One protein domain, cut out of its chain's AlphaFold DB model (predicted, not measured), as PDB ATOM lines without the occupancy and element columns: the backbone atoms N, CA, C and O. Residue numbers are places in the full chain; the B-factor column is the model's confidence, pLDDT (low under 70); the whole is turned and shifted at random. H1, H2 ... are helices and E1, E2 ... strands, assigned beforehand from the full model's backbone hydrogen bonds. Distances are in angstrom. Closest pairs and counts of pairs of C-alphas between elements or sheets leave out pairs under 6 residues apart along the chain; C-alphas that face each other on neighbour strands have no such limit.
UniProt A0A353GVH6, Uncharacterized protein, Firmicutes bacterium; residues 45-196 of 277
ATOM      1  N   GLN A  45     -40.103  45.234  40.221       89.31
ATOM      2  CA  GLN A  45     -38.734  45.316  39.745       89.31
ATOM      3  C   GLN A  45     -37.774  44.795  40.818       89.31
ATOM      4  O   GLN A  45     -37.706  45.334  41.922       89.31
ATOM      5  N   ILE A  46     -37.007  43.760  40.483       89.69
ATOM      6  CA  ILE A  46     -35.968  43.196  41.360       89.69
ATOM      7  C   ILE A  46     -34.564  43.625  40.949       89.69
ATOM      8  O   ILE A  46     -33.627  43.531  41.745       89.69
ATOM      9  N   TYR A  47     -34.408  44.101  39.714       89.69
ATOM     10  CA  TYR A  47     -33.143  44.597  39.204       89.69
ATOM     11  C   TYR A  47     -33.365  45.644  38.121       89.69
ATOM     12  O   TYR A  47     -34.211  45.456  37.251       89.69
ATOM     13  N   ILE A  48     -32.560  46.701  38.171       89.06
ATOM     14  CA  ILE A  48     -32.342  47.628  37.071       89.06
ATOM     15  C   ILE A  48     -30.850  47.924  37.016       89.06
ATOM     16  O   ILE A  48     -30.229  48.230  38.037       89.06
ATOM     17  N   HIS A  49     -30.280  47.828  35.828       84.75
ATOM     18  CA  HIS A  49     -28.965  48.367  35.549       84.75
ATOM     19  C   HIS A  49     -29.097  49.334  34.391       84.75
ATOM     20  O   HIS A  49     -29.650  48.975  33.356       84.75
ATOM     21  N   ASN A  50     -28.600  50.547  34.598       82.81
ATOM     22  CA  ASN A  50     -28.501  51.570  33.576       82.81
ATOM     23  C   ASN A  50     -27.022  51.850  33.371       82.81
ATOM     24  O   ASN A  50     -26.314  52.170  34.327       82.81
ATOM     25  N   TYR A  51     -26.589  51.760  32.127       72.00
ATOM     26  CA  TYR A  51     -25.235  52.045  31.702       72.00
ATOM     27  C   TYR A  51     -25.266  53.298  30.818       72.00
ATOM     28  O   TYR A  51     -25.497  53.203  29.606       72.00
ATOM     29  N   PRO A  52     -25.150  54.492  31.429       63.09
ATOM     30  CA  PRO A  52     -25.024  55.740  30.699       63.09
ATOM     31  C   PRO A  52     -23.568  55.930  30.275       63.09
ATOM     32  O   PRO A  52     -22.665  55.946  31.113       63.09
ATOM     33  N   LEU A  53     -23.330  56.108  28.982       62.69
ATOM     34  CA  LEU A  53     -22.007  56.461  28.479       62.69
ATOM     35  C   LEU A  53     -21.960  57.950  28.155       62.69
ATOM     36  O   LEU A  53     -22.181  58.351  27.017       62.69
ATOM     37  N   ASP A  54     -21.643  58.747  29.173       51.56
ATOM     38  CA  ASP A  54     -21.131  60.113  28.987       51.56
ATOM     39  C   ASP A  54     -19.586  60.112  28.937       51.56
ATOM     40  O   ASP A  54     -18.966  61.019  28.383       51.56
ATOM     41  N   HIS A  55     -18.953  59.044  29.445       45.53
ATOM     42  CA  HIS A  55     -17.518  58.779  29.358       45.53
ATOM     43  C   HIS A  55     -17.261  57.271  29.210       45.53
ATOM     44  O   HIS A  55     -17.961  56.472  29.831       45.53
ATOM     45  N   PRO A  56     -16.281  56.852  28.391       46.34
ATOM     46  CA  PRO A  56     -16.037  55.442  28.145       46.34
ATOM     47  C   PRO A  56     -15.543  54.721  29.396       46.34
ATOM     48  O   PRO A  56     -14.581  55.146  30.035       46.34
ATOM     49  N   SER A  57     -16.219  53.618  29.722       39.25
ATOM     50  CA  SER A  57     -15.798  52.671  30.752       39.25
ATOM     51  C   SER A  57     -14.353  52.205  30.524       39.25
ATOM     52  O   SER A  57     -13.945  52.039  29.373       39.25
ATOM     53  N   PRO A  58     -13.587  51.907  31.587       43.59
ATOM     54  CA  PRO A  58     -12.276  51.270  31.470       43.59
ATOM     55  C   PRO A  58     -12.307  49.875  30.810       43.59
ATOM     56  O   PRO A  58     -11.249  49.394  30.405       43.59
ATOM     57  N   SER A  59     -13.476  49.222  30.694       46.09
ATOM     58  CA  SER A  59     -13.647  47.942  29.977       46.09
ATOM     59  C   SER A  59     -13.739  48.101  28.457       46.09
ATOM     60  O   SER A  59     -13.384  47.178  27.722       46.09
ATOM     61  N   LEU A  60     -14.155  49.274  27.966       51.84
ATOM     62  CA  LEU A  60     -14.101  49.588  26.545       51.84
ATOM     63  C   LEU A  60     -12.647  49.834  26.179       51.84
ATOM     64  O   LEU A  60     -12.006  50.758  26.680       51.84
ATOM     65  N   ASN A  61     -12.119  48.998  25.290       49.41
ATOM     66  CA  ASN A  61     -10.765  49.153  24.791       49.41
ATOM     67  C   ASN A  61     -10.609  50.583  24.246       49.41
ATOM     68  O   ASN A  61     -11.214  50.917  23.226       49.41
ATOM     69  N   LEU A  62      -9.822  51.433  24.922       48.00
ATOM     70  CA  LEU A  62      -9.604  52.831  24.522       48.00
ATOM     71  C   LEU A  62      -9.200  52.930  23.041       48.00
ATOM     72  O   LEU A  62      -9.552  53.893  22.366       48.00
ATOM     73  N   PHE A  63      -8.526  51.902  22.513       47.47
ATOM     74  CA  PHE A  63      -8.184  51.796  21.098       47.47
ATOM     75  C   PHE A  63      -9.400  51.759  20.162       47.47
ATOM     76  O   PHE A  63      -9.314  52.319  19.078       47.47
ATOM     77  N   ALA A  64     -10.525  51.149  20.538       50.06
ATOM     78  CA  ALA A  64     -11.722  51.078  19.695       50.06
ATOM     79  C   ALA A  64     -12.396  52.453  19.550       50.06
ATOM     80  O   ALA A  64     -12.742  52.866  18.445       50.06
ATOM     81  N   ILE A  65     -12.460  53.219  20.642       53.47
ATOM     82  CA  ILE A  65     -12.982  54.594  20.641       53.47
ATOM     83  C   ILE A  65     -12.053  55.532  19.860       53.47
ATOM     84  O   ILE A  65     -12.531  56.385  19.114       53.47
ATOM     85  N   VAL A  66     -10.731  55.333  19.964       51.38
ATOM     86  CA  VAL A  66      -9.724  56.038  19.147       51.38
ATOM     87  C   VAL A  66      -9.819  55.654  17.660       51.38
ATOM     88  O   VAL A  66      -9.591  56.500  16.801       51.38
ATOM     89  N   LEU A  67     -10.196  54.409  17.343       53.97
ATOM     90  CA  LEU A  67     -10.449  53.906  15.981       53.97
ATOM     91  C   LEU A  67     -11.882  54.167  15.482       53.97
ATOM     92  O   LEU A  67     -12.256  53.729  14.391       53.97
ATOM     93  N   ASP A  68     -12.666  54.903  16.266       67.44
ATOM     94  CA  ASP A  68     -13.979  55.425  15.920       67.44
ATOM     95  C   ASP A  68     -15.062  54.358  15.643       67.44
ATOM     96  O   ASP A  68     -15.969  54.531  14.817       67.44
ATOM     97  N   PHE A  69     -14.971  53.233  16.357       68.44
ATOM     98  CA  PHE A  69     -15.990  52.188  16.357       68.44
ATOM     99  C   PHE A  69     -16.179  51.556  17.739       68.44
ATOM    100  O   PHE A  69     -15.276  51.551  18.571       68.44
ATOM    101  N   ILE A  70     -17.353  50.980  17.971       72.38
ATOM    102  CA  ILE A  70     -17.627  50.129  19.128       72.38
ATOM    103  C   ILE A  70     -18.061  48.743  18.668       72.38
ATOM    104  O   ILE A  70     -18.715  48.590  17.631       72.38
ATOM    105  N   LYS A  71     -17.676  47.737  19.454       75.25
ATOM    106  CA  LYS A  71     -18.203  46.385  19.356       75.25
ATOM    107  C   LYS A  71     -19.290  46.210  20.415       75.25
ATOM    108  O   LYS A  71     -19.022  46.348  21.607       75.25
ATOM    109  N   VAL A  72     -20.520  45.961  19.987       75.12
ATOM    110  CA  VAL A  72     -21.685  45.951  20.874       75.12
ATOM    111  C   VAL A  72     -21.655  44.752  21.829       75.12
ATOM    112  O   VAL A  72     -22.176  44.880  22.936       75.12
ATOM    113  N   SER A  73     -20.956  43.646  21.508       77.12
ATOM    114  CA  SER A  73     -20.689  42.564  22.491       77.12
ATOM    115  C   SER A  73     -20.158  43.061  23.819       77.12
ATOM    116  O   SER A  73     -20.483  42.484  24.852       77.12
ATOM    117  N   ASP A  74     -19.307  44.082  23.793       76.06
ATOM    118  CA  ASP A  74     -18.587  44.518  24.985       76.06
ATOM    119  C   ASP A  74     -19.561  45.215  25.953       76.06
ATOM    120  O   ASP A  74     -19.404  45.153  27.169       76.06
ATOM    121  N   ILE A  75     -20.642  45.790  25.416       79.00
ATOM    122  CA  ILE A  75     -21.750  46.338  26.201       79.00
ATOM    123  C   ILE A  75     -22.617  45.208  26.770       79.00
ATOM    124  O   ILE A  75     -23.067  45.295  27.908       79.00
ATOM    125  N   PHE A  76     -22.841  44.126  26.014       80.38
ATOM    126  CA  PHE A  76     -23.602  42.977  26.516       80.38
ATOM    127  C   PHE A  76     -22.953  42.346  27.754       80.38
ATOM    128  O   PHE A  76     -23.677  41.976  28.676       80.38
ATOM    129  N   SER A  77     -21.618  42.275  27.819       79.50
ATOM    130  CA  SER A  77     -20.926  41.803  29.028       79.50
ATOM    131  C   SER A  77     -21.159  42.698  30.247       79.50
ATOM    132  O   SER A  77     -21.281  42.185  31.356       79.50
ATOM    133  N   ASP A  78     -21.291  44.012  30.051       79.88
ATOM    134  CA  ASP A  78     -21.578  44.960  31.136       79.88
ATOM    135  C   ASP A  78     -23.031  44.820  31.655       79.88
ATOM    136  O   ASP A  78     -23.340  45.226  32.776       79.88
ATOM    137  N   LEU A  79     -23.926  44.194  30.875       83.94
ATOM    138  CA  LEU A  79     -25.299  43.865  31.280       83.94
ATOM    139  C   LEU A  79     -25.430  42.499  31.975       83.94
ATOM    140  O   LEU A  79     -26.538  42.138  32.379       83.94
ATOM    141  N   GLU A  80     -24.354  41.719  32.113       87.19
ATOM    142  CA  GLU A  80     -24.394  40.436  32.818       87.19
ATOM    143  C   GLU A  80     -24.428  40.623  34.336       87.19
ATOM    144  O   GLU A  80     -23.671  41.399  34.917       87.19
ATOM    145  N   PHE A  81     -25.285  39.864  35.018       91.00
ATOM    146  CA  PHE A  81     -25.358  39.896  36.476       91.00
ATOM    147  C   PHE A  81     -25.978  38.621  37.044       91.00
ATOM    148  O   PHE A  81     -26.526  37.762  36.351       91.00
ATOM    149  N   THR A  82     -25.906  38.495  38.366       94.44
ATOM    150  CA  THR A  82     -26.693  37.527  39.129       94.44
ATOM    151  C   THR A  82     -27.398  38.262  40.255       94.44
ATOM    152  O   THR A  82     -26.748  38.907  41.077       94.44
ATOM    153  N   LYS A  83     -28.730  38.179  40.295       95.19
ATOM    154  CA  LYS A  83     -29.546  38.844  41.312       95.19
ATOM    155  C   LYS A  83     -30.381  37.829  42.077       95.19
ATOM    156  O   LYS A  83     -31.158  37.086  41.483       95.19
ATOM    157  N   GLN A  84     -30.235  37.833  43.398       94.88
ATOM    158  CA  GLN A  84     -31.104  37.072  44.287       94.88
ATOM    159  C   GLN A  84     -32.473  37.746  44.405       94.88
ATOM    160  O   GLN A  84     -32.562  38.970  44.536       94.88
ATOM    161  N   PHE A  85     -33.526  36.939  44.418       92.38
ATOM    162  CA  PHE A  85     -34.882  37.349  44.746       92.38
ATOM    163  C   PHE A  85     -35.582  36.254  45.558       92.38
ATOM    164  O   PHE A  85     -35.151  35.100  45.572       92.38
ATOM    165  N   SER A  86     -36.646  36.632  46.262       89.38
ATOM    166  CA  SER A  86     -37.465  35.700  47.038       89.38
ATOM    167  C   SER A  86     -38.887  35.692  46.511       89.38
ATOM    168  O   SER A  86     -39.446  36.759  46.228       89.38
ATOM    169  N   VAL A  87     -39.456  34.497  46.429       86.81
ATOM    170  CA  VAL A  87     -40.862  34.253  46.107       86.81
ATOM    171  C   VAL A  87     -41.413  33.252  47.113       86.81
ATOM    172  O   VAL A  87     -40.706  32.318  47.492       86.81
ATOM    173  N   ALA A  88     -42.631  33.497  47.605       81.56
ATOM    174  CA  ALA A  88     -43.176  32.827  48.787       81.56
ATOM    175  C   ALA A  88     -42.138  32.787  49.935       81.56
ATOM    176  O   ALA A  88     -41.828  33.822  50.527       81.56
ATOM    177  N   HIS A  89     -41.537  31.621  50.182       81.88
ATOM    178  CA  HIS A  89     -40.539  31.388  51.233       81.88
ATOM    179  C   HIS A  89     -39.201  30.844  50.701       81.88
ATOM    180  O   HIS A  89     -38.338  30.448  51.483       81.88
ATOM    181  N   ASN A  90     -39.013  30.825  49.380       89.31
ATOM    182  CA  ASN A  90     -37.816  30.304  48.728       89.31
ATOM    183  C   ASN A  90     -36.961  31.427  48.138       89.31
ATOM    184  O   ASN A  90     -37.452  32.479  47.718       89.31
ATOM    185  N   HIS A  91     -35.655  31.172  48.070       92.50
ATOM    186  CA  HIS A  91     -34.689  32.058  47.432       92.50
ATOM    187  C   HIS A  91     -34.276  31.517  46.069       92.50
ATOM    188  O   HIS A  91     -33.896  30.351  45.932       92.50
ATOM    189  N   TYR A  92     -34.281  32.409  45.088       95.19
ATOM    190  CA  TYR A  92     -33.882  32.141  43.718       95.19
ATOM    191  C   TYR A  92     -32.871  33.176  43.239       95.19
ATOM    192  O   TYR A  92     -32.737  34.264  43.800       95.19
ATOM    193  N   PHE A  93     -32.170  32.836  42.166       96.44
ATOM    194  CA  PHE A  93     -31.208  33.691  41.497       96.44
ATOM    195  C   PHE A  93     -31.584  33.818  40.026       96.44
ATOM    196  O   PHE A  93     -31.613  32.821  39.304       96.44
ATOM    197  N   ALA A  94     -31.832  35.048  39.580       95.19
ATOM    198  CA  ALA A  94     -31.877  35.384  38.167       95.19
ATOM    199  C   ALA A  94     -30.434  35.576  37.695       95.19
ATOM    200  O   ALA A  94     -29.724  36.453  38.194       95.19
ATOM    201  N   VAL A  95     -29.988  34.723  36.778       94.56
ATOM    202  CA  VAL A  95     -28.644  34.747  36.201       94.56
ATOM    203  C   VAL A  95     -28.769  35.208  34.759       94.56
ATOM    204  O   VAL A  95     -29.314  34.480  33.929       94.56
ATOM    205  N   VAL A  96     -28.259  36.402  34.477       91.75
ATOM    206  CA  VAL A  96     -28.224  36.988  33.138       91.75
ATOM    207  C   VAL A  96     -26.807  36.887  32.593       91.75
ATOM    208  O   VAL A  96     -25.876  37.424  33.195       91.75
ATOM    209  N   LYS A  97     -26.655  36.180  31.473       89.12
ATOM    210  CA  LYS A  97     -25.401  35.995  30.739       89.12
ATOM    211  C   LYS A  97     -25.652  35.951  29.242       89.12
ATOM    212  O   LYS A  97     -26.407  35.101  28.776       89.12
ATOM    213  N   PHE A  98     -24.978  36.790  28.475       80.88
ATOM    214  CA  PHE A  98     -25.118  36.840  27.027       80.88
ATOM    215  C   PHE A  98     -24.021  35.984  26.392       80.88
ATOM    216  O   PHE A  98     -22.856  36.360  26.358       80.88
ATOM    217  N   LYS A  99     -24.384  34.797  25.889       66.62
ATOM    218  CA  LYS A  99     -23.409  33.903  25.241       66.62
ATOM    219  C   LYS A  99     -22.851  34.480  23.931       66.62
ATOM    220  O   LYS A  99     -21.669  34.295  23.668       66.62
ATOM    221  N   GLU A 100     -23.686  35.147  23.126       64.06
ATOM    222  CA  GLU A 100     -23.347  35.716  21.808       64.06
ATOM    223  C   GLU A 100     -24.218  36.960  21.499       64.06
ATOM    224  O   GLU A 100     -25.333  37.073  22.013       64.06
ATOM    225  N   ILE A 101     -23.728  37.882  20.653       59.44
ATOM    226  CA  ILE A 101     -24.516  38.999  20.083       59.44
ATOM    227  C   ILE A 101     -25.418  38.450  18.971       59.44
ATOM    228  O   ILE A 101     -24.926  37.703  18.127       59.44
ATOM    229  N   PRO A 102     -26.654  38.948  18.839       56.44
ATOM    230  CA  PRO A 102     -27.793  38.387  19.558       56.44
ATOM    231  C   PRO A 102     -27.894  36.860  19.329       56.44
ATOM    232  O   PRO A 102     -27.678  36.386  18.213       56.44
ATOM    233  N   PRO A 103     -28.258  36.076  20.356       52.78
ATOM    234  CA  PRO A 103     -28.282  34.623  20.265       52.78
ATOM    235  C   PRO A 103     -29.265  34.148  19.188       52.78
ATOM    236  O   PRO A 103     -30.390  34.639  19.091       52.78
ATOM    237  N   GLY A 104     -28.871  33.123  18.430       51.69
ATOM    238  CA  GLY A 104     -29.756  32.404  17.504       51.69
ATOM    239  C   GLY A 104     -30.904  31.640  18.185       51.69
ATOM    240  O   GLY A 104     -31.660  30.952  17.503       51.69
ATOM    241  N   LEU A 105     -31.039  31.744  19.513       57.59
ATOM    242  CA  LEU A 105     -32.060  31.088  20.323       57.59
ATOM    243  C   LEU A 105     -32.677  32.079  21.320       57.59
ATOM    244  O   LEU A 105     -31.972  32.916  21.894       57.59
ATOM    245  N   PRO A 106     -33.996  32.018  21.531       69.62
ATOM    246  CA  PRO A 106     -34.678  33.047  22.286       69.62
ATOM    247  C   PRO A 106     -34.555  32.879  23.803       69.62
ATOM    248  O   PRO A 106     -34.710  31.789  24.339       69.62
ATOM    249  N   CYS A 107     -34.328  33.995  24.500       80.31
ATOM    250  CA  CYS A 107     -34.272  34.110  25.965       80.31
ATOM    251  C   CYS A 107     -33.210  33.249  26.682       80.31
ATOM    252  O   CYS A 107     -33.134  33.279  27.907       80.31
ATOM    253  N   ASP A 108     -32.315  32.585  25.948       81.50
ATOM    254  CA  ASP A 108     -31.209  31.772  26.483       81.50
ATOM    255  C   ASP A 108     -30.224  32.542  27.379       81.50
ATOM    256  O   ASP A 108     -29.414  31.940  28.094       81.50
ATOM    257  N   PHE A 109     -30.274  33.875  27.327       86.44
ATOM    258  CA  PHE A 109     -29.426  34.738  28.134       86.44
ATOM    259  C   PHE A 109     -29.860  34.813  29.600       86.44
ATOM    260  O   PHE A 109     -29.098  35.299  30.431       86.44
ATOM    261  N   ILE A 110     -31.065  34.351  29.939       91.00
ATOM    262  CA  ILE A 110     -31.580  34.386  31.304       91.00
ATOM    263  C   ILE A 110     -31.897  32.980  31.811       91.00
ATOM    264  O   ILE A 110     -32.546  32.170  31.156       91.00
ATOM    265  N   LYS A 111     -31.417  32.693  33.020       93.44
ATOM    266  CA  LYS A 111     -31.646  31.438  33.737       93.44
ATOM    267  C   LYS A 111     -32.115  31.728  35.152       93.44
ATOM    268  O   LYS A 111     -31.725  32.731  35.749       93.44
ATOM    269  N   ILE A 112     -32.888  30.802  35.710       95.31
ATOM    270  CA  ILE A 112     -33.290  30.830  37.116       95.31
ATOM    271  C   ILE A 112     -32.589  29.683  37.834       95.31
ATOM    272  O   ILE A 112     -32.568  28.553  37.347       95.31
ATOM    273  N   ARG A 113     -31.990  29.969  38.989       96.38
ATOM    274  CA  ARG A 113     -31.406  28.956  39.876       96.38
ATOM    275  C   ARG A 113     -32.044  29.016  41.251       96.38
ATOM    276  O   ARG A 113     -32.374  30.100  41.718       96.38
ATOM    277  N   ASN A 114     -32.200  27.868  41.896       94.62
ATOM    278  CA  ASN A 114     -32.642  27.797  43.286       94.62
ATOM    279  C   ASN A 114     -31.481  28.081  44.263       94.62
ATOM    280  O   ASN A 114     -30.340  28.318  43.848       94.62
ATOM    281  N   SER A 115     -31.762  28.047  45.566       92.75
ATOM    282  CA  SER A 115     -30.782  28.313  46.627       92.75
ATOM    283  C   SER A 115     -29.601  27.336  46.651       92.75
ATOM    284  O   SER A 115     -28.522  27.692  47.118       92.75
ATOM    285  N   GLN A 116     -29.763  26.133  46.094       93.38
ATOM    286  CA  GLN A 116     -28.708  25.128  45.935       93.38
ATOM    287  C   GLN A 116     -27.883  25.324  44.651       93.38
ATOM    288  O   GLN A 116     -26.995  24.527  44.354       93.38
ATOM    289  N   GLY A 117     -28.175  26.361  43.858       92.62
ATOM    290  CA  GLY A 117     -27.496  26.649  42.595       92.62
ATOM    291  C   GLY A 117     -27.944  25.775  41.419       92.62
ATOM    292  O   GLY A 117     -27.355  25.872  40.338       92.62
ATOM    293  N   LYS A 118     -28.981  24.948  41.590       95.12
ATOM    294  CA  LYS A 118     -29.550  24.114  40.525       95.12
ATOM    295  C   LYS A 118     -30.437  24.962  39.618       95.12
ATOM    296  O   LYS A 118     -31.219  25.780  40.097       95.12
ATOM    297  N   GLU A 119     -30.317  24.755  38.309       94.94
ATOM    298  CA  GLU A 119     -31.172  25.406  37.313       94.94
ATOM    299  C   GLU A 119     -32.620  24.918  37.439       94.94
ATOM    300  O   GLU A 119     -32.882  23.715  37.525       94.94
ATOM    301  N   VAL A 120     -33.543  25.874  37.488       94.62
ATOM    302  CA  VAL A 120     -34.983  25.642  37.581       94.62
ATOM    303  C   VAL A 120     -35.545  25.575  36.160       94.62
ATOM    304  O   VAL A 120     -35.209  26.444  35.353       94.62
ATOM    305  N   PRO A 121     -36.388  24.579  35.831       94.25
ATOM    306  CA  PRO A 121     -37.073  24.543  34.547       94.25
ATOM    307  C   PRO A 121     -37.920  25.801  34.338       94.25
ATOM    308  O   PRO A 121     -38.700  26.179  35.212       94.25
ATOM    309  N   ILE A 122     -37.772  26.423  33.169       93.31
ATOM    310  CA  ILE A 122     -38.544  27.596  32.759       93.31
ATOM    311  C   ILE A 122     -39.357  27.285  31.504       93.31
ATOM    312  O   ILE A 122     -38.929  26.502  30.654       93.31
ATOM    313  N   THR A 123     -40.502  27.942  31.370       93.00
ATOM    314  CA  THR A 123     -41.299  27.974  30.141       93.00
ATOM    315  C   THR A 123     -41.227  29.377  29.556       93.00
ATOM    316  O   THR A 123     -41.458  30.355  30.262       93.00
ATOM    317  N   ILE A 124     -40.912  29.497  28.267       90.75
ATOM    318  CA  ILE A 124     -40.946  30.789  27.573       90.75
ATOM    319  C   ILE A 124     -42.388  31.044  27.131       90.75
ATOM    320  O   ILE A 124     -42.921  30.311  26.301       90.75
ATOM    321  N   LEU A 125     -43.023  32.073  27.693       89.12
ATOM    322  CA  LEU A 125     -44.403  32.444  27.370       89.12
ATOM    323  C   LEU A 125     -44.477  33.456  26.226       89.12
ATOM    324  O   LEU A 125     -45.394  33.412  25.410       89.12
ATOM    325  N   SER A 126     -43.533  34.395  26.182       89.12
ATOM    326  CA  SER A 126     -43.438  35.388  25.115       89.12
ATOM    327  C   SER A 126     -42.006  35.874  24.961       89.12
ATOM    328  O   SER A 126     -41.236  35.897  25.923       89.12
ATOM    329  N   GLN A 127     -41.667  36.280  23.742       88.44
ATOM    330  CA  GLN A 127     -40.361  36.818  23.410       88.44
ATOM    331  C   GLN A 127     -40.462  37.828  22.266       88.44
ATOM    332  O   GLN A 127     -41.211  37.637  21.304       88.44
ATOM    333  N   ASN A 128     -39.650  38.871  22.338       87.00
ATOM    334  CA  ASN A 128     -39.431  39.815  21.254       87.00
ATOM    335  C   ASN A 128     -37.986  40.296  21.329       87.00
ATOM    336  O   ASN A 128     -37.652  41.110  22.184       87.00
ATOM    337  N   ILE A 129     -37.133  39.756  20.459       84.25
ATOM    338  CA  ILE A 129     -35.710  40.086  20.403       84.25
ATOM    339  C   ILE A 129     -35.432  40.757  19.063       84.25
ATOM    340  O   ILE A 129     -35.792  40.236  18.007       84.25
ATOM    341  N   GLN A 130     -34.789  41.916  19.116       82.62
ATOM    342  CA  GLN A 130     -34.347  42.685  17.964       82.62
ATOM    343  C   GLN A 130     -32.843  42.902  18.084       82.62
ATOM    344  O   GLN A 130     -32.344  43.323  19.128       82.62
ATOM    345  N   GLY A 131     -32.128  42.591  17.009       76.00
ATOM    346  CA  GLY A 131     -30.691  42.788  16.905       76.00
ATOM    347  C   GLY A 131     -30.343  43.758  15.786       76.00
ATOM    348  O   GLY A 131     -31.048  43.823  14.777       76.00
ATOM    349  N   GLY A 132     -29.244  44.484  15.970       70.31
ATOM    350  CA  GLY A 132     -28.580  45.258  14.928       70.31
ATOM    351  C   GLY A 132     -27.199  44.690  14.599       70.31
ATOM    352  O   GLY A 132     -26.837  43.591  15.019       70.31
ATOM    353  N   ASP A 133     -26.410  45.469  13.866       72.88
ATOM    354  CA  ASP A 133     -25.019  45.127  13.581       72.88
ATOM    355  C   ASP A 133     -24.154  45.238  14.847       72.88
ATOM    356  O   ASP A 133     -24.191  46.246  15.551       72.88
ATOM    357  N   ASP A 134     -23.333  44.218  15.118       72.19
ATOM    358  CA  ASP A 134     -22.417  44.191  16.273       72.19
ATOM    359  C   ASP A 134     -21.332  45.278  16.201       72.19
ATOM    360  O   ASP A 134     -20.800  45.721  17.214       72.19
ATOM    361  N   LYS A 135     -20.981  45.735  14.998       73.81
ATOM    362  CA  LYS A 135     -19.973  46.784  14.815       73.81
ATOM    363  C   LYS A 135     -20.648  48.082  14.419       73.81
ATOM    364  O   LYS A 135     -21.215  48.173  13.333       73.81
ATOM    365  N   TYR A 136     -20.498  49.105  15.253       72.19
ATOM    366  CA  TYR A 136     -20.977  50.446  14.946       72.19
ATOM    367  C   TYR A 136     -19.819  51.425  14.789       72.19
ATOM    368  O   TYR A 136     -18.983  51.554  15.679       72.19
ATOM    369  N   PHE A 137     -19.788  52.125  13.656       71.44
ATOM    370  CA  PHE A 137     -18.791  53.145  13.339       71.44
ATOM    371  C   PHE A 137     -19.410  54.534  13.509       71.44
ATOM    372  O   PHE A 137     -20.264  54.923  12.709       71.44
ATOM    373  N   PHE A 138     -18.962  55.303  14.503       67.44
ATOM    374  CA  PHE A 138     -19.570  56.602  14.822       67.44
ATOM    375  C   PHE A 138     -19.348  57.653  13.720       67.44
ATOM    376  O   PHE A 138     -20.178  58.540  13.545       67.44
ATOM    377  N   TYR A 139     -18.264  57.545  12.939       61.28
ATOM    378  CA  TYR A 139     -17.944  58.495  11.861       61.28
ATOM    379  C   TYR A 139     -18.719  58.286  10.557       61.28
ATOM    380  O   TYR A 139     -18.752  59.189   9.722       61.28
ATOM    381  N   ARG A 140     -19.294  57.097  10.322       56.78
ATOM    382  CA  ARG A 140     -19.907  56.775   9.019       56.78
ATOM    383  C   ARG A 140     -21.351  57.246   8.891       56.78
ATOM    384  O   ARG A 140     -21.822  57.395   7.769       56.78
ATOM    385  N   LEU A 141     -22.053  57.447  10.005       57.66
ATOM    386  CA  LEU A 141     -23.492  57.705  10.019       57.66
ATOM    387  C   LEU A 141     -23.840  58.682  11.155       57.66
ATOM    388  O   LEU A 141     -24.077  58.229  12.275       57.66
ATOM    389  N   PRO A 142     -23.887  60.008  10.912       59.41
ATOM    390  CA  PRO A 142     -24.526  60.915  11.863       59.41
ATOM    391  C   PRO A 142     -26.000  60.510  12.026       59.41
ATOM    392  O   PRO A 142     -26.735  60.450  11.038       59.41
ATOM    393  N   GLY A 143     -26.430  60.204  13.256       66.81
ATOM    394  CA  GLY A 143     -27.801  59.776  13.558       66.81
ATOM    395  C   GLY A 143     -27.905  58.483  14.378       66.81
ATOM    396  O   GLY A 143     -26.978  58.097  15.091       66.81
ATOM    397  N   LYS A 144     -29.072  57.823  14.299       70.69
ATOM    398  CA  LYS A 144     -29.363  56.589  15.048       70.69
ATOM    399  C   LYS A 144     -28.479  55.435  14.570       70.69
ATOM    400  O   LYS A 144     -28.520  55.077  13.394       70.69
ATOM    401  N   GLY A 145     -27.705  54.867  15.488       73.19
ATOM    402  CA  GLY A 145     -26.941  53.640  15.300       73.19
ATOM    403  C   GLY A 145     -27.790  52.384  15.528       73.19
ATOM    404  O   GLY A 145     -29.025  52.459  15.511       73.19
ATOM    405  N   PRO A 146     -27.157  51.210  15.700       75.69
ATOM    406  CA  PRO A 146     -27.878  49.973  15.944       75.69
ATOM    407  C   PRO A 146     -28.632  50.042  17.275       75.69
ATOM    408  O   PRO A 146     -28.136  50.574  18.269       75.69
ATOM    409  N   ASN A 147     -29.836  49.477  17.264       81.88
ATOM    410  CA  ASN A 147     -30.663  49.260  18.439       81.88
ATOM    411  C   ASN A 147     -30.754  47.752  18.667       81.88
ATOM    412  O   ASN A 147     -31.116  47.004  17.755       81.88
ATOM    413  N   PHE A 148     -30.435  47.331  19.882       86.06
ATOM    414  CA  PHE A 148     -30.717  45.989  20.357       86.06
ATOM    415  C   PHE A 148     -31.783  46.090  21.428       86.06
ATOM    416  O   PHE A 148     -31.742  46.969  22.289       86.06
ATOM    417  N   SER A 149     -32.735  45.176  21.393       88.25
ATOM    418  CA  SER A 149     -33.706  45.047  22.465       88.25
ATOM    419  C   SER A 149     -34.129  43.603  22.626       88.25
ATOM    420  O   SER A 149     -34.122  42.820  21.677       88.25
ATOM    421  N   GLY A 150     -34.503  43.245  23.843       88.31
ATOM    422  CA  GLY A 150     -35.103  41.955  24.126       88.31
ATOM    423  C   GLY A 150     -36.114  42.082  25.241       88.31
ATOM    424  O   GLY A 150     -35.792  42.606  26.301       88.31
ATOM    425  N   ASP A 151     -37.315  41.583  24.994       90.19
ATOM    426  CA  ASP A 151     -38.354  41.358  25.992       90.19
ATOM    427  C   ASP A 151     -38.615  39.854  26.060       90.19
ATOM    428  O   ASP A 151     -38.879  39.219  25.037       90.19
ATOM    429  N   CYS A 152     -38.493  39.286  27.250       91.12
ATOM    430  CA  CYS A 152     -38.703  37.872  27.526       91.12
ATOM    431  C   CYS A 152     -39.640  37.746  28.716       91.12
ATOM    432  O   CYS A 152     -39.304  38.211  29.805       91.12
ATOM    433  N   LEU A 153     -40.773  37.074  28.522       92.88
ATOM    434  CA  LEU A 153     -41.673  36.668  29.594       92.88
ATOM    435  C   LEU A 153     -41.554  35.161  29.796       92.88
ATOM    436  O   LEU A 153     -41.844  34.373  28.894       92.88
ATOM    437  N   LEU A 154     -41.143  34.781  30.995       93.62
ATOM    438  CA  LEU A 154     -40.887  33.408  31.398       93.62
ATOM    439  C   LEU A 154     -41.827  33.023  32.532       93.62
ATOM    440  O   LEU A 154     -42.190  33.877  33.343       93.62
ATOM    441  N   SER A 155     -42.148  31.737  32.637       93.94
ATOM    442  CA  SER A 155     -42.735  31.167  33.843       93.94
ATOM    443  C   SER A 155     -41.885  30.056  34.441       93.94
ATOM    444  O   SER A 155     -41.146  29.362  33.739       93.94
ATOM    445  N   PHE A 156     -41.974  29.906  35.757       93.62
ATOM    446  CA  PHE A 156     -41.390  28.802  36.510       93.62
ATOM    447  C   PHE A 156     -42.309  28.444  37.677       93.62
ATOM    448  O   PHE A 156     -43.088  29.274  38.138       93.62
ATOM    449  N   VAL A 157     -42.229  27.206  38.159       92.38
ATOM    450  CA  VAL A 157     -43.063  26.736  39.273       92.38
ATOM    451  C   VAL A 157     -42.233  26.717  40.549       92.38
ATOM    452  O   VAL A 157     -41.174  26.085  40.586       92.38
ATOM    453  N   ASP A 158     -42.708  27.397  41.593       89.44
ATOM    454  CA  ASP A 158     -42.084  27.332  42.916       89.44
ATOM    455  C   ASP A 158     -42.256  25.928  43.513       89.44
ATOM    456  O   ASP A 158     -43.338  25.333  43.487       89.44
ATOM    457  N   GLU A 159     -41.173  25.368  44.053       85.19
ATOM    458  CA  GLU A 159     -41.182  23.981  44.521       85.19
ATOM    459  C   GLU A 159     -42.024  23.790  45.788       85.19
ATOM    460  O   GLU A 159     -42.566  22.696  45.973       85.19
ATOM    461  N   ALA A 160     -42.153  24.809  46.641       82.44
ATOM    462  CA  ALA A 160     -42.869  24.713  47.910       82.44
ATOM    463  C   ALA A 160     -44.362  25.020  47.744       82.44
ATOM    464  O   ALA A 160     -45.194  24.213  48.153       82.44
ATOM    465  N   SER A 161     -44.704  26.146  47.118       83.06
ATOM    466  CA  SER A 161     -46.085  26.601  46.955       83.06
ATOM    467  C   SER A 161     -46.792  25.960  45.760       83.06
ATOM    468  O   SER A 161     -48.015  25.993  45.687       83.06
ATOM    469  N   LYS A 162     -46.036  25.365  44.821       86.75
ATOM    470  CA  LYS A 162     -46.538  24.850  43.528       86.75
ATOM    471  C   LYS A 162     -47.180  25.921  42.645       86.75
ATOM    472  O   LYS A 162     -47.865  25.598  41.676       86.75
ATOM    473  N   THR A 163     -46.924  27.184  42.959       85.75
ATOM    474  CA  THR A 163     -47.476  28.338  42.254       85.75
ATOM    475  C   THR A 163     -46.623  28.640  41.037       85.75
ATOM    476  O   THR A 163     -45.393  28.560  41.094       85.75
ATOM    477  N   GLU A 164     -47.272  28.989  39.931       89.81
ATOM    478  CA  GLU A 164     -46.579  29.528  38.769       89.81
ATOM    479  C   GLU A 164     -46.198  30.990  39.026       89.81
ATOM    480  O   GLU A 164     -47.040  31.838  39.326       89.81
ATOM    481  N   TRP A 165     -44.913  31.275  38.872       91.38
ATOM    482  CA  TRP A 165     -44.327  32.599  38.962       91.38
ATOM    483  C   TRP A 165     -43.896  33.067  37.590       91.38
ATOM    484  O   TRP A 165     -43.380  32.288  36.787       91.38
ATOM    485  N   LEU A 166     -44.077  34.356  37.338       93.44
ATOM    486  CA  LEU A 166     -43.688  34.988  36.092       93.44
ATOM    487  C   LEU A 166     -42.455  35.856  36.320       93.44
ATOM    488  O   LEU A 166     -42.361  36.584  37.309       93.44
ATOM    489  N   LEU A 167     -41.523  35.798  35.377       94.06
ATOM    490  CA  LEU A 167     -40.344  36.650  35.344       94.06
ATOM    491  C   LEU A 167     -40.267  37.313  33.975       94.06
ATOM    492  O   LEU A 167     -40.219  36.629  32.952       94.06
ATOM    493  N   ARG A 168     -40.229  38.646  33.957       93.31
ATOM    494  CA  ARG A 168     -40.048  39.422  32.731       93.31
ATOM    495  C   ARG A 168     -38.696  40.117  32.734       93.31
ATOM    496  O   ARG A 168     -38.361  40.837  33.677       93.31
ATOM    497  N   SER A 169     -37.942  39.906  31.664       92.56
ATOM    498  CA  SER A 169     -36.657  40.543  31.405       92.56
ATOM    499  C   SER A 169     -36.773  41.457  30.199       92.56
ATOM    500  O   SER A 169     -37.079  40.983  29.110       92.56
ATOM    501  N   ASN A 170     -36.457  42.735  30.388       92.56
ATOM    502  CA  ASN A 170     -36.393  43.728  29.322       92.56
ATOM    503  C   ASN A 170     -34.980  44.293  29.254       92.56
ATOM    504  O   ASN A 170     -34.489  44.785  30.267       92.56
ATOM    505  N   TYR A 171     -34.342  44.265  28.090       90.44
ATOM    506  CA  TYR A 171     -33.093  44.984  27.864       90.44
ATOM    507  C   TYR A 171     -33.164  45.855  26.618       90.44
ATOM    508  O   TYR A 171     -33.874  45.537  25.659       90.44
ATOM    509  N   THR A 172     -32.399  46.941  26.631       89.88
ATOM    510  CA  THR A 172     -32.166  47.810  25.478       89.88
ATOM    511  C   THR A 172     -30.692  48.179  25.400       89.88
ATOM    512  O   THR A 172     -30.038  48.371  26.423       89.88
ATOM    513  N   ILE A 173     -30.169  48.288  24.184       85.44
ATOM    514  CA  ILE A 173     -28.881  48.908  23.883       85.44
ATOM    515  C   ILE A 173     -29.114  49.841  22.702       85.44
ATOM    516  O   ILE A 173     -29.422  49.397  21.597       85.44
ATOM    517  N   ASP A 174     -28.978  51.131  22.959       84.19
ATOM    518  CA  ASP A 174     -29.137  52.212  22.002       84.19
ATOM    519  C   ASP A 174     -27.791  52.894  21.783       84.19
ATOM    520  O   ASP A 174     -27.198  53.448  22.712       84.19
ATOM    521  N   CYS A 175     -27.325  52.873  20.538       78.19
ATOM    522  CA  CYS A 175     -26.134  53.591  20.109       78.19
ATOM    523  C   CYS A 175     -26.553  54.786  19.246       78.19
ATOM    524  O   CYS A 175     -27.231  54.614  18.234       78.19
ATOM    525  N   GLU A 176     -26.117  55.992  19.596       76.31
ATOM    526  CA  GLU A 176     -26.309  57.194  18.780       76.31
ATOM    527  C   GLU A 176     -24.953  57.831  18.468       76.31
ATOM    528  O   GLU A 176     -24.103  58.003  19.349       76.31
ATOM    529  N   GLY A 177     -24.736  58.139  17.189       68.19
ATOM    530  CA  GLY A 177     -23.515  58.762  16.698       68.19
ATOM    531  C   GLY A 177     -23.708  60.234  16.382       68.19
ATOM    532  O   GLY A 177     -24.767  60.669  15.927       68.19
ATOM    533  N   GLY A 178     -22.637  60.998  16.568       64.75
ATOM    534  CA  GLY A 178     -22.612  62.423  16.294       64.75
ATOM    535  C   GLY A 178     -21.268  62.880  15.742       64.75
ATOM    536  O   GLY A 178     -20.251  62.188  15.837       64.75
ATOM    537  N   SER A 179     -21.287  64.065  15.131       61.78
ATOM    538  CA  SER A 179     -20.117  64.649  14.461       61.78
ATOM    539  C   SER A 179     -18.962  64.959  15.419       61.78
ATOM    540  O   SER A 179     -17.808  64.992  14.994       61.78
ATOM    541  N   ARG A 180     -19.257  65.155  16.711       62.00
ATOM    542  CA  ARG A 180     -18.275  65.352  17.782       62.00
ATOM    543  C   ARG A 180     -18.313  64.172  18.741       62.00
ATOM    544  O   ARG A 180     -19.342  63.528  18.907       62.00
ATOM    545  N   THR A 181     -17.200  63.915  19.418       63.19
ATOM    546  CA  THR A 181     -17.110  62.874  20.454       63.19
ATOM    547  C   THR A 181     -18.090  63.097  21.606       63.19
ATOM    548  O   THR A 181     -18.631  62.126  22.115       63.19
ATOM    549  N   SER A 182     -18.370  64.357  21.954       63.22
ATOM    550  CA  SER A 182     -19.383  64.762  22.943       63.22
ATOM    551  C   SER A 182     -20.819  64.412  22.556       63.22
ATOM    552  O   SER A 182     -21.690  64.390  23.414       63.22
ATOM    553  N   ASP A 183     -21.069  64.181  21.267       65.56
ATOM    554  CA  ASP A 183     -22.410  63.966  20.719       65.56
ATOM    555  C   ASP A 183     -22.711  62.464  20.558       65.56
ATOM    556  O   ASP A 183     -23.761  62.086  20.042       65.56
ATOM    557  N   ARG A 184     -21.761  61.601  20.933       71.50
ATOM    558  CA  ARG A 184     -21.875  60.145  20.852       71.50
ATOM    559  C   ARG A 184     -22.425  59.643  22.171       71.50
ATOM    560  O   ARG A 184     -21.818  59.883  23.209       71.50
ATOM    561  N   THR A 185     -23.528  58.910  22.127       73.81
ATOM    562  CA  THR A 185     -24.125  58.343  23.338       73.81
ATOM    563  C   THR A 185     -24.376  56.862  23.157       73.81
ATOM    564  O   THR A 185     -24.897  56.433  22.128       73.81
ATOM    565  N   ILE A 186     -24.032  56.088  24.180       76.06
ATOM    566  CA  ILE A 186     -24.450  54.697  24.310       76.06
ATOM    567  C   ILE A 186     -25.310  54.626  25.560       76.06
ATOM    568  O   ILE A 186     -24.920  55.104  26.628       76.06
ATOM    569  N   ARG A 187     -26.494  54.046  25.421       82.69
ATOM    570  CA  ARG A 187     -27.399  53.795  26.536       82.69
ATOM    571  C   ARG A 187     -27.728  52.326  26.527       82.69
ATOM    572  O   ARG A 187     -28.337  51.842  25.581       82.69
ATOM    573  N   ALA A 188     -27.335  51.631  27.579       85.00
ATOM    574  CA  ALA A 188     -27.763  50.262  27.777       85.00
ATOM    575  C   ALA A 188     -28.543  50.149  29.078       85.00
ATOM    576  O   ALA A 188     -28.228  50.807  30.071       85.00
ATOM    577  N   SER A 189     -29.595  49.344  29.061       90.19
ATOM    578  CA  SER A 189     -30.365  49.053  30.256       90.19
ATOM    579  C   SER A 189     -30.837  47.614  30.258       90.19
ATOM    580  O   SER A 189     -31.113  47.037  29.206       90.19
ATOM    581  N   ILE A 190     -30.943  47.036  31.447       90.69
ATOM    582  CA  ILE A 190     -31.634  45.770  31.656       90.69
ATOM    583  C   ILE A 190     -32.439  45.842  32.943       90.69
ATOM    584  O   ILE A 190     -31.957  46.302  33.978       90.69
ATOM    585  N   THR A 191     -33.680  45.385  32.859       92.94
ATOM    586  CA  THR A 191     -34.645  45.389  33.949       92.94
ATOM    587  C   THR A 191     -35.244  44.002  34.096       92.94
ATOM    588  O   THR A 191     -35.713  43.418  33.119       92.94
ATOM    589  N   ILE A 192     -35.254  43.494  35.329       93.19
ATOM    590  CA  ILE A 192     -35.931  42.246  35.683       93.19
ATOM    591  C   ILE A 192     -37.069  42.552  36.639       93.19
ATOM    592  O   ILE A 192     -36.877  43.198  37.675       93.19
ATOM    593  N   THR A 193     -38.237  42.022  36.307       92.75
ATOM    594  CA  THR A 193     -39.444  42.079  37.129       92.75
ATOM    595  C   THR A 193     -39.948  40.668  37.401       92.75
ATOM    596  O   THR A 193     -39.785  39.776  36.567       92.75
ATOM    597  N   VAL A 194     -40.509  40.451  38.588       92.69
ATOM    598  CA  VAL A 194     -41.051  39.156  39.012       92.69
ATOM    599  C   VAL A 194     -42.357  39.365  39.764       92.69
ATOM    600  O   VAL A 194     -42.487  40.340  40.506       92.69
ATOM    601  N   GLY A 195     -43.295  38.439  39.608       90.56
ATOM    602  CA  GLY A 195     -44.564  38.447  40.328       90.56
ATOM    603  C   GLY A 195     -45.441  37.261  39.951       90.56
ATOM    604  O   GLY A 195     -45.027  36.374  39.197       90.56
ATOM    605  N   THR A 196     -46.662  37.255  40.467       88.44
ATOM    606  CA  THR A 196     -47.713  36.324  40.050       88.44
ATOM    607  C   THR A 196     -48.778  37.076  39.264       88.44
ATOM    608  O   THR A 196     -49.038  38.250  39.513       88.44
TER     609      THR A 196
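Overview. This is residues 45 to 196 of the 277 residues of an uncharacterized protein of Firmicutes bacterium (UniProt A0A353GVH6). A long, strongly twisted sheet of five strands forms one layer of a partly face-to-face sandwich, and the short sheet E3 E4 E5 covers part of one of its faces. Farther along that face lie H2 and the small strand pair E2 and E7, with H1 beyond them near one end of the rod. The printed part has 152 residues, with two named helices and ten named strands in the order E1 H1 E2 H2 E3 E4 E5 E6 E7 E8 E9 E10; the class is mostly strand. The large sheet runs E1 E10 E9 E8 E6, all antiparallel. The whole is only just compact, close to loose, with a radius of gyration of the C-alphas of 17.4 A and spans of 56 by 27 by 22 A.

Along the chain. E1, residues 45 to 53, is 23.0 A long and begins at C-alpha 45 (-38.734, 45.316, 39.745). H1 is residues 62 to 66, E2 69 to 71 and H2 72 to 78. E3 is residues 81 to 87, E4 90 to 96 and E5 110 to 114. E6, residues 123 to 130, bends by 62 degrees at residue 126; E7 is residues 135 to 137. E8, residues 143 to 157, is 44.6 A long, E9, residues 164 to 177, 43.3 A, and E10, residues 185 to 195, 33.2 A, ending at C-alpha 195 (-44.564, 38.447, 40.328).

Arrangement. In the large sheet E8 E9 E10 form a meander, each strand the antiparallel neighbour of the one before, with N 152 and O 169 at 2.9 A and N 189 and O 172 at 2.8 A. At its edges, N 49 of E1 and O 190 are 2.9 A apart, and N 128 of E6 and O 151 2.8 A. E3 E4 E5 form a second meander, with N 83 and O 94 at 2.9 A and N 95 and O 111 at 2.8 A. The parts of the two sheets that face each other are 10.1 A centre to centre. H2 is on the large sheet at a height of 9.6 A, slantwise at 50 degrees to E9 on the local plane. E2 and E7 are antiparallel, with N 70 and O 136 at 2.9 A. The closest C-alphas of E7 and E8, Tyr 136 and Gly 145, are 6.8 A apart. H1 is on neither of the larger sheets. In H1 every O i to N i+4 pair is within hydrogen-bond range, in H2 2 of 3.

Size, cuts and confidence. The C-alphas farthest apart, of Ala 160 and Ser 179, are 56.8 A from each other. The printed part has no cut, and the link E4 to E5, 13 residues, is long. Mean pLDDT of the printed part is 79.0; residues 52 to 69, 99 to 106, 138 to 143 and 177 to 183 are under 70.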